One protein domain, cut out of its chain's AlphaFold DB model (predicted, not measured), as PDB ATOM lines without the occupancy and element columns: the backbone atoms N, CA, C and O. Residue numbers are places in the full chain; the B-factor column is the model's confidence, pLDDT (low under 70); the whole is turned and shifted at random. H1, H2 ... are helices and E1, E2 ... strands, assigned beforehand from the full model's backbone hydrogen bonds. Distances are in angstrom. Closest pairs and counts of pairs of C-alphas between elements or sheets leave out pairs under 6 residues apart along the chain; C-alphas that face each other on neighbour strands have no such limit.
ATOM      1  N   ILE A  13      -4.777 -13.681  -3.187       68.22
ATOM      2  CA  ILE A  13      -4.409 -12.447  -3.897       68.22
ATOM      3  C   ILE A  13      -2.983 -12.015  -3.544       68.22
ATOM      4  O   ILE A  13      -2.240 -11.605  -4.433       68.22
ATOM      5  N   GLU A  14      -2.569 -12.120  -2.281       69.78
ATOM      6  CA  GLU A  14      -1.202 -11.782  -1.868       69.78
ATOM      7  C   GLU A  14      -0.185 -12.736  -2.486       69.78
ATOM      8  O   GLU A  14       0.835 -12.284  -3.004       69.78
ATOM      9  N   PHE A  15      -0.496 -14.034  -2.526       72.46
ATOM     10  CA  PHE A  15       0.324 -15.020  -3.221       72.46
ATOM     11  C   PHE A  15       0.459 -14.690  -4.715       72.46
ATOM     12  O   PHE A  15       1.563 -14.687  -5.260       72.46
ATOM     13  N   PHE A  16      -0.649 -14.351  -5.379       72.43
ATOM     14  CA  PHE A  16      -0.655 -13.963  -6.790       72.43
ATOM     15  C   PHE A  16       0.096 -12.657  -7.053       72.43
ATOM     16  O   PHE A  16       0.750 -12.525  -8.086       72.43
ATOM     17  N   LEU A  17       0.012 -11.687  -6.141       73.44
ATOM     18  CA  LEU A  17       0.740 -10.426  -6.243       73.44
ATOM     19  C   LEU A  17       2.242 -10.634  -6.041       73.44
ATOM     20  O   LEU A  17       3.027 -10.106  -6.830       73.44
ATOM     21  N   ALA A  18       2.636 -11.437  -5.052       73.65
ATOM     22  CA  ALA A  18       4.032 -11.793  -4.810       73.65
ATOM     23  C   ALA A  18       4.634 -12.566  -5.996       73.65
ATOM     24  O   ALA A  18       5.761 -12.299  -6.406       73.65
ATOM     25  N   ASN A  19       3.849 -13.454  -6.615       72.25
ATOM     26  CA  ASN A  19       4.257 -14.278  -7.755       72.25
ATOM     27  C   ASN A  19       3.799 -13.727  -9.114       72.25
ATOM     28  O   ASN A  19       3.734 -14.455 -10.105       72.25
ATOM     29  N   LYS A  20       3.483 -12.432  -9.210       75.37
ATOM     30  CA  LYS A  20       2.916 -11.861 -10.442       75.37
ATOM     31  C   LYS A  20       3.847 -12.029 -11.643       75.37
ATOM     32  O   LYS A  20       3.371 -12.303 -12.743       75.37
ATOM     33  N   ALA A  21       5.157 -11.883 -11.434       72.70
ATOM     34  CA  ALA A  21       6.155 -12.046 -12.486       72.70
ATOM     35  C   ALA A  21       6.184 -13.486 -13.018       72.70
ATOM     36  O   ALA A  21       6.031 -13.678 -14.221       72.70
ATOM     37  N   SER A  22       6.281 -14.485 -12.130       71.73
ATOM     38  CA  SER A  22       6.317 -15.910 -12.488       71.73
ATOM     39  C   SER A  22       5.005 -16.397 -13.110       71.73
ATOM     40  O   SER A  22       5.013 -17.172 -14.066       71.73
ATOM     41  N   LEU A  23       3.863 -15.890 -12.643       68.99
ATOM     42  CA  LEU A  23       2.556 -16.177 -13.235       68.99
ATOM     43  C   LEU A  23       2.363 -15.541 -14.613       68.99
ATOM     44  O   LEU A  23       1.680 -16.109 -15.464       68.99
ATOM     45  N   GLN A  24       2.937 -14.359 -14.855       73.20
ATOM     46  CA  GLN A  24       2.903 -13.740 -16.178       73.20
ATOM     47  C   GLN A  24       3.767 -14.501 -17.182       73.20
ATOM     48  O   GLN A  24       3.326 -14.667 -18.321       73.20
ATOM     49  N   THR A  25       4.951 -14.980 -16.788       71.83
ATOM     50  CA  THR A  25       5.749 -15.886 -17.628       71.83
ATOM     51  C   THR A  25       4.988 -17.171 -17.895       71.83
ATOM     52  O   THR A  25       4.811 -17.510 -19.060       71.83
ATOM     53  N   LEU A  26       4.408 -17.798 -16.866       68.02
ATOM     54  CA  LEU A  26       3.565 -18.981 -17.040       68.02
ATOM     55  C   LEU A  26       2.415 -18.735 -18.011       68.02
ATOM     56  O   LEU A  26       2.264 -19.508 -18.945       68.02
ATOM     57  N   ARG A  27       1.650 -17.644 -17.866       68.57
ATOM     58  CA  ARG A  27       0.574 -17.282 -18.810       68.57
ATOM     59  C   ARG A  27       1.090 -17.069 -20.228       68.57
ATOM     60  O   ARG A  27       0.420 -17.469 -21.174       68.57
ATOM     61  N   LYS A  28       2.239 -16.410 -20.402       69.77
ATOM     62  CA  LYS A  28       2.834 -16.192 -21.730       69.77
ATOM     63  C   LYS A  28       3.270 -17.507 -22.356       69.77
ATOM     64  O   LYS A  28       2.965 -17.733 -23.519       69.77
ATOM     65  N   GLU A  29       3.920 -18.376 -21.594       67.31
ATOM     66  CA  GLU A  29       4.314 -19.710 -22.039       67.31
ATOM     67  C   GLU A  29       3.106 -20.603 -22.313       67.31
ATOM     68  O   GLU A  29       3.137 -21.408 -23.236       67.31
ATOM     69  N   TRP A  30       2.036 -20.464 -21.533       61.43
ATOM     70  CA  TRP A  30       0.772 -21.159 -21.756       61.43
ATOM     71  C   TRP A  30       0.126 -20.716 -23.060       61.43
ATOM     72  O   TRP A  30      -0.150 -21.535 -23.929       61.43
ATOM     73  N   ARG A  31      -0.006 -19.401 -23.248       60.18
ATOM     74  CA  ARG A  31      -0.512 -18.816 -24.493       60.18
ATOM     75  C   ARG A  31       0.389 -19.108 -25.682       60.18
ATOM     76  O   ARG A  31      -0.108 -19.168 -26.797       60.18
ATOM     77  N   ALA A  32       1.696 -19.268 -25.482       60.59
ATOM     78  CA  ALA A  32       2.612 -19.685 -26.536       60.59
ATOM     79  C   ALA A  32       2.372 -21.147 -26.937       60.59
ATOM     80  O   ALA A  32       2.417 -21.445 -28.122       60.59
ATOM     81  N   VAL A  33       2.040 -22.030 -25.987       60.35
ATOM     82  CA  VAL A  33       1.635 -23.419 -26.269       60.35
ATOM     83  C   VAL A  33       0.255 -23.474 -26.937       60.35
ATOM     84  O   VAL A  33       0.091 -24.172 -27.932       60.35
ATOM     85  N   GLU A  34      -0.716 -22.679 -26.479       54.42
ATOM     86  CA  GLU A  34      -2.040 -22.554 -27.116       54.42
ATOM     87  C   GLU A  34      -1.963 -21.945 -28.523       54.42
ATOM     88  O   GLU A  34      -2.621 -22.415 -29.443       54.42
ATOM     89  N   LYS A  35      -1.116 -20.932 -28.740       50.98
ATOM     90  CA  LYS A  35      -0.822 -20.422 -30.091       50.98
ATOM     91  C   LYS A  35       0.025 -21.397 -30.902       50.98
ATOM     92  O   LYS A  35      -0.084 -21.413 -32.125       50.98
ATOM     93  N   VAL A 235     -15.344 -18.583 -14.334       65.33
ATOM     94  CA  VAL A 235     -14.031 -18.159 -13.833       65.33
ATOM     95  C   VAL A 235     -12.973 -18.177 -14.938       65.33
ATOM     96  O   VAL A 235     -12.021 -17.405 -14.886       65.33
ATOM     97  N   GLY A 236     -13.147 -19.005 -15.971       64.92
ATOM     98  CA  GLY A 236     -12.150 -19.191 -17.025       64.92
ATOM     99  C   GLY A 236     -10.912 -19.961 -16.561       64.92
ATOM    100  O   GLY A 236      -9.861 -19.826 -17.178       64.92
ATOM    101  N   ALA A 237     -11.010 -20.719 -15.466       69.79
ATOM    102  CA  ALA A 237      -9.938 -21.574 -14.962       69.79
ATOM    103  C   ALA A 237     -10.200 -23.039 -15.341       69.79
ATOM    104  O   ALA A 237     -11.340 -23.507 -15.270       69.79
ATOM    105  N   GLU A 238      -9.150 -23.768 -15.720       71.81
ATOM    106  CA  GLU A 238      -9.215 -25.226 -15.872       71.81
ATOM    107  C   GLU A 238      -8.859 -25.876 -14.535       71.81
ATOM    108  O   GLU A 238      -7.761 -25.665 -14.021       71.81
ATOM    109  N   ILE A 239      -9.785 -26.651 -13.970       73.86
ATOM    110  CA  ILE A 239      -9.594 -27.343 -12.692       73.86
ATOM    111  C   ILE A 239      -9.160 -28.781 -12.959       73.86
ATOM    112  O   ILE A 239      -9.831 -29.498 -13.698       73.86
ATOM    113  N   ARG A 240      -8.078 -29.205 -12.303       76.06
ATOM    114  CA  ARG A 240      -7.613 -30.593 -12.237       76.06
ATOM    115  C   ARG A 240      -7.662 -31.088 -10.795       76.06
ATOM    116  O   ARG A 240      -7.160 -30.414  -9.897       76.06
ATOM    117  N   TYR A 241      -8.244 -32.259 -10.576       74.68
ATOM    118  CA  TYR A 241      -8.315 -32.900  -9.254       74.68
ATOM    119  C   TYR A 241      -7.675 -34.296  -9.251       74.68
ATOM    120  O   TYR A 241      -6.999 -34.620  -8.280       74.68
ATOM    121  N   ASN A 242      -7.745 -35.050 -10.356       69.72
ATOM    122  CA  ASN A 242      -7.043 -36.332 -10.519       69.72
ATOM    123  C   ASN A 242      -5.857 -36.237 -11.486       69.72
ATOM    124  O   ASN A 242      -5.796 -35.359 -12.345       69.72
ATOM    125  N   LYS A 243      -4.893 -37.160 -11.349       66.15
ATOM    126  CA  LYS A 243      -3.747 -37.263 -12.277       66.15
ATOM    127  C   LYS A 243      -4.189 -37.726 -13.673       66.15
ATOM    128  O   LYS A 243      -3.530 -37.378 -14.649       66.15
ATOM    129  N   HIS A 244      -5.275 -38.497 -13.745       57.35
ATOM    130  CA  HIS A 244      -5.739 -39.174 -14.959       57.35
ATOM    131  C   HIS A 244      -7.083 -38.662 -15.500       57.35
ATOM    132  O   HIS A 244      -7.602 -39.256 -16.437       57.35
ATOM    133  N   ASP A 245      -7.649 -37.583 -14.939       56.02
ATOM    134  CA  ASP A 245      -8.992 -37.072 -15.287       56.02
ATOM    135  C   ASP A 245     -10.100 -38.159 -15.250       56.02
ATOM    136  O   ASP A 245     -11.130 -38.060 -15.916       56.02
ATOM    137  N   THR A 246      -9.892 -39.205 -14.450       57.03
ATOM    138  CA  THR A 246     -10.839 -40.286 -14.166       57.03
ATOM    139  C   THR A 246     -11.878 -39.854 -13.126       57.03
ATOM    140  O   THR A 246     -11.724 -38.850 -12.420       57.03
ATOM    141  N   THR A 247     -12.968 -40.615 -13.036       58.60
ATOM    142  CA  THR A 247     -13.930 -40.590 -11.925       58.60
ATOM    143  C   THR A 247     -13.177 -40.638 -10.596       58.60
ATOM    144  O   THR A 247     -12.278 -41.458 -10.432       58.60
ATOM    145  N   ALA A 248     -13.519 -39.750  -9.651       61.90
ATOM    146  CA  ALA A 248     -12.746 -39.568  -8.416       61.90
ATOM    147  C   ALA A 248     -12.537 -40.896  -7.669       61.90
ATOM    148  O   ALA A 248     -11.465 -41.162  -7.141       61.90
ATOM    149  N   TRP A 249     -13.560 -41.744  -7.703       61.91
ATOM    150  CA  TRP A 249     -13.631 -42.999  -6.973       61.91
ATOM    151  C   TRP A 249     -12.880 -44.171  -7.615       61.91
ATOM    152  O   TRP A 249     -12.557 -45.108  -6.894       61.91
ATOM    153  N   ASP A 250     -12.557 -44.107  -8.911       60.42
ATOM    154  CA  ASP A 250     -11.950 -45.230  -9.646       60.42
ATOM    155  C   ASP A 250     -10.405 -45.186  -9.643       60.42
ATOM    156  O   ASP A 250      -9.760 -46.024 -10.277       60.42
ATOM    157  N   ASP A 251      -9.782 -44.216  -8.959       61.05
ATOM    158  CA  ASP A 251      -8.321 -44.074  -8.941       61.05
ATOM    159  C   ASP A 251      -7.669 -45.063  -7.942       61.05
ATOM    160  O   ASP A 251      -7.816 -44.908  -6.723       61.05
ATOM    161  N   PRO A 252      -6.863 -46.044  -8.407       58.52
ATOM    162  CA  PRO A 252      -6.301 -47.099  -7.552       58.52
ATOM    163  C   PRO A 252      -5.259 -46.580  -6.551       58.52
ATOM    164  O   PRO A 252      -4.977 -47.220  -5.540       58.52
ATOM    165  N   ASN A 253      -4.695 -45.396  -6.804       63.08
ATOM    166  CA  ASN A 253      -3.673 -44.786  -5.953       63.08
ATOM    167  C   ASN A 253      -4.250 -43.987  -4.781       63.08
ATOM    168  O   ASN A 253      -3.485 -43.452  -3.983       63.08
ATOM    169  N   ARG A 254      -5.575 -43.925  -4.634       60.66
ATOM    170  CA  ARG A 254      -6.256 -43.194  -3.562       60.66
ATOM    171  C   ARG A 254      -5.691 -43.453  -2.164       60.66
ATOM    172  O   ARG A 254      -5.501 -42.517  -1.397       60.66
ATOM    173  N   CYS A 255      -5.482 -44.723  -1.816       60.97
ATOM    174  CA  CYS A 255      -5.047 -45.105  -0.470       60.97
ATOM    175  C   CYS A 255      -3.544 -44.881  -0.254       60.97
ATOM    176  O   CYS A 255      -3.094 -44.810   0.887       60.97
ATOM    177  N   ALA A 256      -2.770 -44.784  -1.338       64.18
ATOM    178  CA  ALA A 256      -1.319 -44.656  -1.296       64.18
ATOM    179  C   ALA A 256      -0.842 -43.202  -1.453       64.18
ATOM    180  O   ALA A 256       0.204 -42.844  -0.911       64.18
ATOM    181  N   ASP A 257      -1.592 -42.364  -2.176       68.11
ATOM    182  CA  ASP A 257      -1.212 -40.987  -2.482       68.11
ATOM    183  C   ASP A 257      -1.677 -40.016  -1.373       68.11
ATOM    184  O   ASP A 257      -2.875 -39.765  -1.231       68.11
ATOM    185  N   PRO A 258      -0.757 -39.361  -0.633       69.83
ATOM    186  CA  PRO A 258      -1.112 -38.374   0.397       69.83
ATOM    187  C   PRO A 258      -1.690 -37.067  -0.176       69.83
ATOM    188  O   PRO A 258      -2.130 -36.202   0.579       69.83
ATOM    189  N   ASP A 259      -1.656 -36.910  -1.500       72.10
ATOM    190  CA  ASP A 259      -2.190 -35.756  -2.226       72.10
ATOM    191  C   ASP A 259      -3.522 -36.075  -2.928       72.10
ATOM    192  O   ASP A 259      -3.964 -35.307  -3.784       72.10
ATOM    193  N   TYR A 260      -4.153 -37.209  -2.600       71.11
ATOM    194  CA  TYR A 260      -5.490 -37.534  -3.086       71.11
ATOM    195  C   TYR A 260      -6.518 -36.534  -2.539       71.11
ATOM    196  O   TYR A 260      -6.525 -36.208  -1.351       71.11
ATOM    197  N   VAL A 261      -7.384 -36.041  -3.422       73.35
ATOM    198  CA  VAL A 261      -8.420 -35.056  -3.103       73.35
ATOM    199  C   VAL A 261      -9.754 -35.781  -3.039       73.35
ATOM    200  O   VAL A 261     -10.151 -36.434  -4.004       73.35
ATOM    201  N   THR A 262     -10.460 -35.671  -1.915       77.24
ATOM    202  CA  THR A 262     -11.789 -36.279  -1.813       77.24
ATOM    203  C   THR A 262     -12.810 -35.476  -2.628       77.24
ATOM    204  O   THR A 262     -12.646 -34.271  -2.824       77.24
ATOM    205  N   PRO A 263     -13.888 -36.098  -3.124       74.85
ATOM    206  CA  PRO A 263     -14.923 -35.363  -3.849       74.85
ATOM    207  C   PRO A 263     -15.586 -34.278  -2.992       74.85
ATOM    208  O   PRO A 263     -15.944 -33.231  -3.528       74.85
ATOM    209  N   ASP A 264     -15.664 -34.471  -1.673       80.82
ATOM    210  CA  ASP A 264     -16.123 -33.447  -0.732       80.82
ATOM    211  C   ASP A 264     -15.182 -32.228  -0.727       80.82
ATOM    212  O   ASP A 264     -15.644 -31.087  -0.764       80.82
ATOM    213  N   ASP A 265     -13.862 -32.450  -0.779       81.21
ATOM    214  CA  ASP A 265     -12.871 -31.375  -0.916       81.21
ATOM    215  C   ASP A 265     -13.037 -30.630  -2.252       81.21
ATOM    216  O   ASP A 265     -12.956 -29.399  -2.307       81.21
ATOM    217  N   VAL A 266     -13.312 -31.354  -3.345       80.64
ATOM    218  CA  VAL A 266     -13.589 -30.740  -4.654       80.64
ATOM    219  C   VAL A 266     -14.854 -29.885  -4.590       80.64
ATOM    220  O   VAL A 266     -14.842 -28.750  -5.067       80.64
ATOM    221  N   GLN A 267     -15.930 -30.382  -3.978       82.05
ATOM    222  CA  GLN A 267     -17.163 -29.614  -3.797       82.05
ATOM    223  C   GLN A 267     -16.928 -28.372  -2.932       82.05
ATOM    224  O   GLN A 267     -17.349 -27.278  -3.308       82.05
ATOM    225  N   GLN A 268     -16.182 -28.500  -1.832       83.50
ATOM    226  CA  GLN A 268     -15.824 -27.369  -0.980       83.50
ATOM    227  C   GLN A 268     -15.032 -26.306  -1.755       83.50
ATOM    228  O   GLN A 268     -15.314 -25.109  -1.638       83.50
ATOM    229  N   PHE A 269     -14.083 -26.732  -2.593       83.30
ATOM    230  CA  PHE A 269     -13.329 -25.840  -3.467       83.30
ATOM    231  C   PHE A 269     -14.234 -25.140  -4.486       83.30
ATOM    232  O   PHE A 269     -14.165 -23.924  -4.664       83.30
ATOM    233  N   VAL A 270     -15.112 -25.890  -5.149       81.97
ATOM    234  CA  VAL A 270     -16.053 -25.363  -6.145       81.97
ATOM    235  C   VAL A 270     -16.984 -24.331  -5.512       81.97
ATOM    236  O   VAL A 270     -17.129 -23.224  -6.036       81.97
ATOM    237  N   GLU A 271     -17.580 -24.650  -4.367       81.84
ATOM    238  CA  GLU A 271     -18.438 -23.726  -3.632       81.84
ATOM    239  C   GLU A 271     -17.687 -22.475  -3.194       81.84
ATOM    240  O   GLU A 271     -18.187 -21.359  -3.368       81.84
ATOM    241  N   GLY A 272     -16.481 -22.653  -2.652       77.32
ATOM    242  CA  GLY A 272     -15.600 -21.554  -2.292       77.32
ATOM    243  C   GLY A 272     -15.347 -20.652  -3.495       77.32
ATOM    244  O   GLY A 272     -15.492 -19.436  -3.392       77.32
ATOM    245  N   MET A 273     -15.018 -21.220  -4.659       76.81
ATOM    246  CA  MET A 273     -14.700 -20.479  -5.892       76.81
ATOM    247  C   MET A 273     -15.913 -19.730  -6.424       76.81
ATOM    248  O   MET A 273     -15.808 -18.592  -6.888       76.81
ATOM    249  N   MET A 274     -17.091 -20.331  -6.310       74.07
ATOM    250  CA  MET A 274     -18.342 -19.697  -6.704       74.07
ATOM    251  C   MET A 274     -18.720 -18.544  -5.771       74.07
ATOM    252  O   MET A 274     -19.231 -17.532  -6.254       74.07
ATOM    253  N   LYS A 275     -18.417 -18.659  -4.474       73.08
ATOM    254  CA  LYS A 275     -18.570 -17.582  -3.483       73.08
ATOM    255  C   LYS A 275     -17.456 -16.532  -3.587       73.08
ATOM    256  O   LYS A 275     -17.664 -15.398  -3.166       73.08
ATOM    257  N   SER A 276     -16.302 -16.889  -4.156       68.24
ATOM    258  CA  SER A 276     -15.132 -16.015  -4.244       68.24
ATOM    259  C   SER A 276     -15.384 -14.767  -5.085       68.24
ATOM    260  O   SER A 276     -16.067 -14.790  -6.119       68.24
ATOM    261  N   ALA A 277     -14.788 -13.683  -4.599       65.86
ATOM    262  CA  ALA A 277     -14.789 -12.363  -5.190       65.86
ATOM    263  C   ALA A 277     -14.316 -12.328  -6.651       65.86
ATOM    264  O   ALA A 277     -13.512 -13.140  -7.116       65.86
ATOM    265  N   LEU A 278     -14.779 -11.321  -7.383       67.65
ATOM    266  CA  LEU A 278     -14.547 -11.156  -8.820       67.65
ATOM    267  C   LEU A 278     -13.052 -11.039  -9.162       67.65
ATOM    268  O   LEU A 278     -12.603 -11.485 -10.217       67.65
ATOM    269  N   LEU A 279     -12.264 -10.509  -8.229       67.77
ATOM    270  CA  LEU A 279     -10.812 -10.395  -8.350       67.77
ATOM    271  C   LEU A 279     -10.117 -11.754  -8.375       67.77
ATOM    272  O   LEU A 279      -9.257 -11.958  -9.231       67.77
ATOM    273  N   TYR A 280     -10.522 -12.701  -7.520       69.62
ATOM    274  CA  TYR A 280     -10.009 -14.074  -7.575       69.62
ATOM    275  C   TYR A 280     -10.235 -14.675  -8.951       69.62
ATOM    276  O   TYR A 280      -9.322 -15.250  -9.540       69.62
ATOM    277  N   ARG A 281     -11.425 -14.449  -9.514       70.01
ATOM    278  CA  ARG A 281     -11.753 -14.947 -10.849       70.01
ATOM    279  C   ARG A 281     -10.865 -14.337 -11.920       70.01
ATOM    280  O   ARG A 281     -10.400 -15.042 -12.803       70.01
ATOM    281  N   TRP A 282     -10.578 -13.042 -11.828       70.59
ATOM    282  CA  TRP A 282      -9.720 -12.366 -12.797       70.59
ATOM    283  C   TRP A 282      -8.255 -12.831 -12.732       70.59
ATOM    284  O   TRP A 282      -7.594 -12.979 -13.766       70.59
ATOM    285  N   PHE A 283      -7.749 -13.117 -11.530       69.36
ATOM    286  CA  PHE A 283      -6.408 -13.670 -11.344       69.36
ATOM    287  C   PHE A 283      -6.303 -15.137 -11.775       69.36
ATOM    288  O   PHE A 283      -5.295 -15.512 -12.370       69.36
ATOM    289  N   LEU A 284      -7.352 -15.932 -11.564       73.36
ATOM    290  CA  LEU A 284      -7.392 -17.350 -11.937       73.36
ATOM    291  C   LEU A 284      -7.771 -17.587 -13.404       73.36
ATOM    292  O   LEU A 284      -7.543 -18.677 -13.925       73.36
ATOM    293  N   LYS A 285      -8.301 -16.571 -14.095       69.65
ATOM    294  CA  LYS A 285      -8.630 -16.651 -15.519       69.65
ATOM    295  C   LYS A 285      -7.405 -17.066 -16.345       69.65
ATOM    296  O   LYS A 285      -6.318 -16.497 -16.182       69.65
ATOM    297  N   ASP A 286      -7.593 -18.039 -17.231       68.65
ATOM    298  CA  ASP A 286      -6.576 -18.659 -18.089       68.65
ATOM    299  C   ASP A 286      -5.475 -19.430 -17.324       68.65
ATOM    300  O   ASP A 286      -4.371 -19.604 -17.842       68.65
ATOM    301  N   GLN A 287      -5.717 -19.857 -16.077       73.27
ATOM    302  CA  GLN A 287      -4.767 -20.681 -15.318       73.27
ATOM    303  C   GLN A 287      -5.274 -22.109 -15.107       73.27
ATOM    304  O   GLN A 287      -6.468 -22.343 -14.902       73.27
ATOM    305  N   ARG A 288      -4.335 -23.064 -15.124       74.58
ATOM    306  CA  ARG A 288      -4.576 -24.446 -14.702       74.58
ATOM    307  C   ARG A 288      -4.410 -24.550 -13.197       74.58
ATOM    308  O   ARG A 288      -3.303 -24.400 -12.680       74.58
ATOM    309  N   VAL A 289      -5.517 -24.793 -12.511       80.95
ATOM    310  CA  VAL A 289      -5.571 -24.926 -11.060       80.95
ATOM    311  C   VAL A 289      -5.649 -26.399 -10.709       80.95
ATOM    312  O   VAL A 289      -6.543 -27.102 -11.178       80.95
ATOM    313  N   ARG A 290      -4.735 -26.861  -9.859       81.50
ATOM    314  CA  ARG A 290      -4.797 -28.194  -9.272       81.50
ATOM    315  C   ARG A 290      -5.277 -28.101  -7.832       81.50
ATOM    316  O   ARG A 290      -4.687 -27.368  -7.040       81.50
ATOM    317  N   ILE A 291      -6.337 -28.833  -7.507       81.70
ATOM    318  CA  ILE A 291      -6.849 -28.887  -6.137       81.70
ATOM    319  C   ILE A 291      -5.888 -29.735  -5.299       81.70
ATOM    320  O   ILE A 291      -5.410 -30.771  -5.757       81.70
ATOM    321  N   MET A 292      -5.584 -29.268  -4.093       81.04
ATOM    322  CA  MET A 292      -4.822 -29.999  -3.081       81.04
ATOM    323  C   MET A 292      -5.703 -30.259  -1.853       81.04
ATOM    324  O   MET A 292      -6.624 -29.475  -1.595       81.04
ATOM    325  N   PRO A 293      -5.415 -31.307  -1.062       79.13
ATOM    326  CA  PRO A 293      -6.135 -31.552   0.180       79.13
ATOM    327  C   PRO A 293      -5.994 -30.369   1.158       79.13
ATOM    328  O   PRO A 293      -5.023 -29.598   1.085       79.13
ATOM    329  N   PRO A 294      -6.962 -30.195   2.075       77.44
ATOM    330  CA  PRO A 294      -6.964 -29.085   3.015       77.44
ATOM    331  C   PRO A 294      -5.704 -29.077   3.893       77.44
ATOM    332  O   PRO A 294      -5.192 -30.117   4.302       77.44
ATOM    333  N   GLY A 295      -5.190 -27.880   4.187       70.99
ATOM    334  CA  GLY A 295      -3.985 -27.696   5.017       70.99
ATOM    335  C   GLY A 295      -2.651 -27.665   4.259       70.99
ATOM    336  O   GLY A 295      -1.605 -27.485   4.885       70.99
ATOM    337  N   ARG A 296      -2.655 -27.810   2.926       74.33
ATOM    338  CA  ARG A 296      -1.451 -27.661   2.091       74.33
ATOM    339  C   ARG A 296      -1.192 -26.196   1.681       74.33
ATOM    340  O   ARG A 296      -2.148 -25.460   1.416       74.33
ATOM    341  N   PRO A 297       0.086 -25.774   1.576       72.56
ATOM    342  CA  PRO A 297       0.448 -24.441   1.103       72.56
ATOM    343  C   PRO A 297       0.136 -24.242  -0.393       72.56
ATOM    344  O   PRO A 297       0.111 -25.205  -1.157       72.56
ATOM    345  N   TYR A 298      -0.054 -22.988  -0.824       75.05
ATOM    346  CA  TYR A 298      -0.161 -22.639  -2.244       75.05
ATOM    347  C   TYR A 298       1.185 -22.900  -2.915       75.05
ATOM    348  O   TYR A 298       2.214 -22.416  -2.434       75.05
ATOM    349  N   LEU A 299       1.185 -23.638  -4.023       77.02
ATOM    350  CA  LEU A 299       2.422 -24.004  -4.707       77.02
ATOM    351  C   LEU A 299       2.316 -23.725  -6.201       77.02
ATOM    352  O   LEU A 299       1.313 -24.019  -6.848       77.02
ATOM    353  N   LEU A 300       3.364 -23.128  -6.750       75.10
ATOM    354  CA  LEU A 300       3.480 -22.861  -8.174       75.10
ATOM    355  C   LEU A 300       4.389 -23.939  -8.753       75.10
ATOM    356  O   LEU A 300       5.570 -23.965  -8.422       75.10
ATOM    357  N   ASN A 301       3.857 -24.821  -9.597       75.26
ATOM    358  CA  ASN A 301       4.682 -25.795 -10.302       75.26
ATOM    359  C   ASN A 301       5.004 -25.260 -11.701       75.26
ATOM    360  O   ASN A 301       4.151 -25.369 -12.590       75.26
ATOM    361  N   PRO A 302       6.207 -24.695 -11.929       69.58
ATOM    362  CA  PRO A 302       6.580 -24.163 -13.237       69.58
ATOM    363  C   PRO A 302       6.662 -25.266 -14.297       69.58
ATOM    364  O   PRO A 302       6.232 -25.056 -15.425       69.58
ATOM    365  N   GLU A 303       7.115 -26.465 -13.921       70.37
ATOM    366  CA  GLU A 303       7.281 -27.600 -14.840       70.37
ATOM    367  C   GLU A 303       5.953 -28.082 -15.428       70.37
ATOM    368  O   GLU A 303       5.826 -28.297 -16.630       70.37
ATOM    369  N   ARG A 304       4.930 -28.220 -14.577       68.52
ATOM    370  CA  ARG A 304       3.588 -28.654 -14.995       68.52
ATOM    371  C   ARG A 304       2.715 -27.497 -15.468       68.52
ATOM    372  O   ARG A 304       1.634 -27.730 -16.003       68.52
ATOM    373  N   LYS A 305       3.183 -26.258 -15.283       71.20
ATOM    374  CA  LYS A 305       2.429 -25.020 -15.498       71.20
ATOM    375  C   LYS A 305       1.084 -25.019 -14.761       71.20
ATOM    376  O   LYS A 305       0.059 -24.639 -15.324       71.20
ATOM    377  N   GLU A 306       1.101 -25.470 -13.510       80.25
ATOM    378  CA  GLU A 306      -0.084 -25.636 -12.662       80.25
ATOM    379  C   GLU A 306       0.067 -24.841 -11.362       80.25
ATOM    380  O   GLU A 306       1.132 -24.837 -10.738       80.25
ATOM    381  N   VAL A 307      -1.018 -24.193 -10.937       79.02
ATOM    382  CA  VAL A 307      -1.123 -23.543  -9.627       79.02
ATOM    383  C   VAL A 307      -1.870 -24.477  -8.688       79.02
ATOM    384  O   VAL A 307      -3.027 -24.811  -8.924       79.02
ATOM    385  N   GLN A 308      -1.204 -24.914  -7.628       82.96
ATOM    386  CA  GLN A 308      -1.784 -25.768  -6.603       82.96
ATOM    387  C   GLN A 308      -2.501 -24.918  -5.560       82.96
ATOM    388  O   GLN A 308      -1.887 -24.060  -4.920       82.96
ATOM    389  N   ILE A 309      -3.800 -25.166  -5.397       81.97
ATOM    390  CA  ILE A 309      -4.663 -24.445  -4.466       81.97
ATOM    391  C   ILE A 309      -5.345 -25.459  -3.534       81.97
ATOM    392  O   ILE A 309      -5.977 -26.395  -4.024       81.97
ATOM    393  N   PRO A 310      -5.229 -25.314  -2.203       81.30
ATOM    394  CA  PRO A 310      -5.919 -26.171  -1.254       81.30
ATOM    395  C   PRO A 310      -7.439 -26.002  -1.339       81.30
ATOM    396  O   PRO A 310      -7.953 -24.904  -1.561       81.30
ATOM    397  N   ALA A 311      -8.166 -27.092  -1.106       78.88
ATOM    398  CA  ALA A 311      -9.624 -27.125  -1.162       78.88
ATOM    399  C   ALA A 311     -10.304 -26.150  -0.186       78.88
ATOM    400  O   ALA A 311     -11.287 -25.491  -0.527       78.88
ATOM    401  N   ASN A 312      -9.726 -25.973   1.004       76.77
ATOM    402  CA  ASN A 312     -10.244 -25.098   2.053       76.77
ATOM    403  C   ASN A 312      -9.842 -23.622   1.890       76.77
ATOM    404  O   ASN A 312      -9.805 -22.889   2.878       76.77
ATOM    405  N   PHE A 313      -9.558 -23.161   0.670       74.92
ATOM    406  CA  PHE A 313      -9.103 -21.788   0.442       74.92
ATOM    407  C   PHE A 313     -10.065 -20.724   1.003       74.92
ATOM    408  O   PHE A 313      -9.628 -19.665   1.438       74.92
ATOM    409  N   ALA A 314     -11.369 -21.019   1.053       68.52
ATOM    410  CA  ALA A 314     -12.368 -20.118   1.618       68.52
ATOM    411  C   ALA A 314     -12.166 -19.850   3.124       68.52
ATOM    412  O   ALA A 314     -12.595 -18.811   3.614       68.52
ATOM    413  N   ALA A 315     -11.515 -20.766   3.851       67.20
ATOM    414  CA  ALA A 315     -11.241 -20.628   5.280       67.20
ATOM    415  C   ALA A 315      -9.999 -19.772   5.578       67.20
ATOM    416  O   ALA A 315      -9.843 -19.290   6.700       67.20
ATOM    417  N   TYR A 316      -9.111 -19.570   4.600       61.71
ATOM    418  CA  TYR A 316      -7.940 -18.717   4.780       61.71
ATOM    419  C   TYR A 316      -8.344 -17.261   4.526       61.71
ATOM    420  O   TYR A 316      -8.699 -16.871   3.421       61.71
ATOM    421  N   ASN A 317      -8.383 -16.504   5.623       54.37
ATOM    422  CA  ASN A 317      -9.000 -15.188   5.794       54.37
ATOM    423  C   ASN A 317      -8.890 -14.196   4.619       54.37
ATOM    424  O   ASN A 317      -7.828 -13.658   4.321       54.37
ATOM    425  N   TRP A 318     -10.069 -13.813   4.126       56.58
ATOM    426  CA  TRP A 318     -10.370 -12.829   3.078       56.58
ATOM    427  C   TRP A 318     -10.215 -11.353   3.498       56.58
ATOM    428  O   TRP A 318     -11.036 -10.517   3.122       56.58
ATOM    429  N   TRP A 319      -9.252 -11.000   4.348       51.09
ATOM    430  CA  TRP A 319      -9.292  -9.680   5.007       51.09
ATOM    431  C   TRP A 319      -8.133  -8.751   4.629       51.09
ATOM    432  O   TRP A 319      -8.363  -7.560   4.418       51.09
ATOM    433  N   GLY A 320      -6.907  -9.264   4.474       54.12
ATOM    434  CA  GLY A 320      -5.708  -8.427   4.307       54.12
ATOM    435  C   GLY A 320      -5.643  -7.690   2.966       54.12
ATOM    436  O   GLY A 320      -5.656  -6.456   2.911       54.12
TER     437      GLY A 320
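AT A GLANCE: This is residues 13 to 35 and 235 to 320 of the 356 residues of an uncharacterized protein of Trypanosoma brucei brucei (strain 927/4 GUTat10.1) (UniProt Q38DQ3). A small twisted sheet of four strands lies in the middle, with the helix H3 running slantwise over it, the helices H1, H2 and H4 gathered at one end, and a long loop, residues 241 to 262, at the other end. The printed part has 109 residues, with named elements in the order H1 H2 E1 H3 H4 E2 E3 E4; the class is mixed, helices and strands. The mixed sheet runs E1 E2 E4 E3. The whole is compact, with a radius of gyration of the C-alphas of 14.1 A and spans of 37 by 36 by 21 A.

HOW THE PARTS SIT: H1, residues 13 to 18, and H2, residues 20 to 35, are close but not clearly touching, about perpendicular at 86 degrees; their closest C-alphas, of Phe 16 and Leu 23, are 7.5 A apart. H1 and H4, residues 278 to 284, only just touch, with 3 pairs of C-alphas within 8 A, the closest those of Ile 13 and Tyr 280 at 6.9 A. E1, residues 238 to 240, is the parallel neighbour of E2, residues 288 to 292, at 32 degrees, with N 240 and O 289 at 2.8 A, within hydrogen-bond range. E2 is also parallel to E4, residues 306 to 310, at 34 degrees, with N 290 and O 307 at 2.8 A. E4 forms an antiparallel hairpin with E3, residues 299 to 301, at 159 degrees, with N 308 and O 299 at 2.8 A. From edge to edge the strands' lines turn by 80 degrees. H2 only grazes the sheet, with its residues 22 to 30. H3, residues 263 to 275, is on the sheet; the closest C-alphas of H3 and E2 are those of Val 266 and Ile 291, 7.1 A apart. E1, H3, H4 and E2 make a strand-helix-strand unit, two parallel neighbour strands with helices between, and its crossover is left-handed. H1 and H3 are apart. In H1, H2, H3 and H4 every O i to N i+4 pair is within hydrogen-bond range.

IN THESE COORDINATES: H1, 8.5 A long, begins at C-alpha 13 (-4.409, -12.447, -3.897). H2 measures 21.8 A, E1 6.7 A, H3 18.2 A and H4 10.0 A. E2 measures 12.9 A, E3 6.3 A and E4 12.8 A, ending at C-alpha 310 (-5.919, -26.171, -1.254).

THE WHOLE: The C-alphas farthest apart, of Pro 252 and Gly 320, are 40.5 A apart. Residues 36 to 234 are not printed; C-alphas 35 and 235 are 21.1 A apart across the cut. The link from E1 to H3, 22 residues, is long. The mean pLDDT of the printed part is 70.4, and 50 residues are under 70, among them 26 to 35, 242 to 258 and 314 to 320.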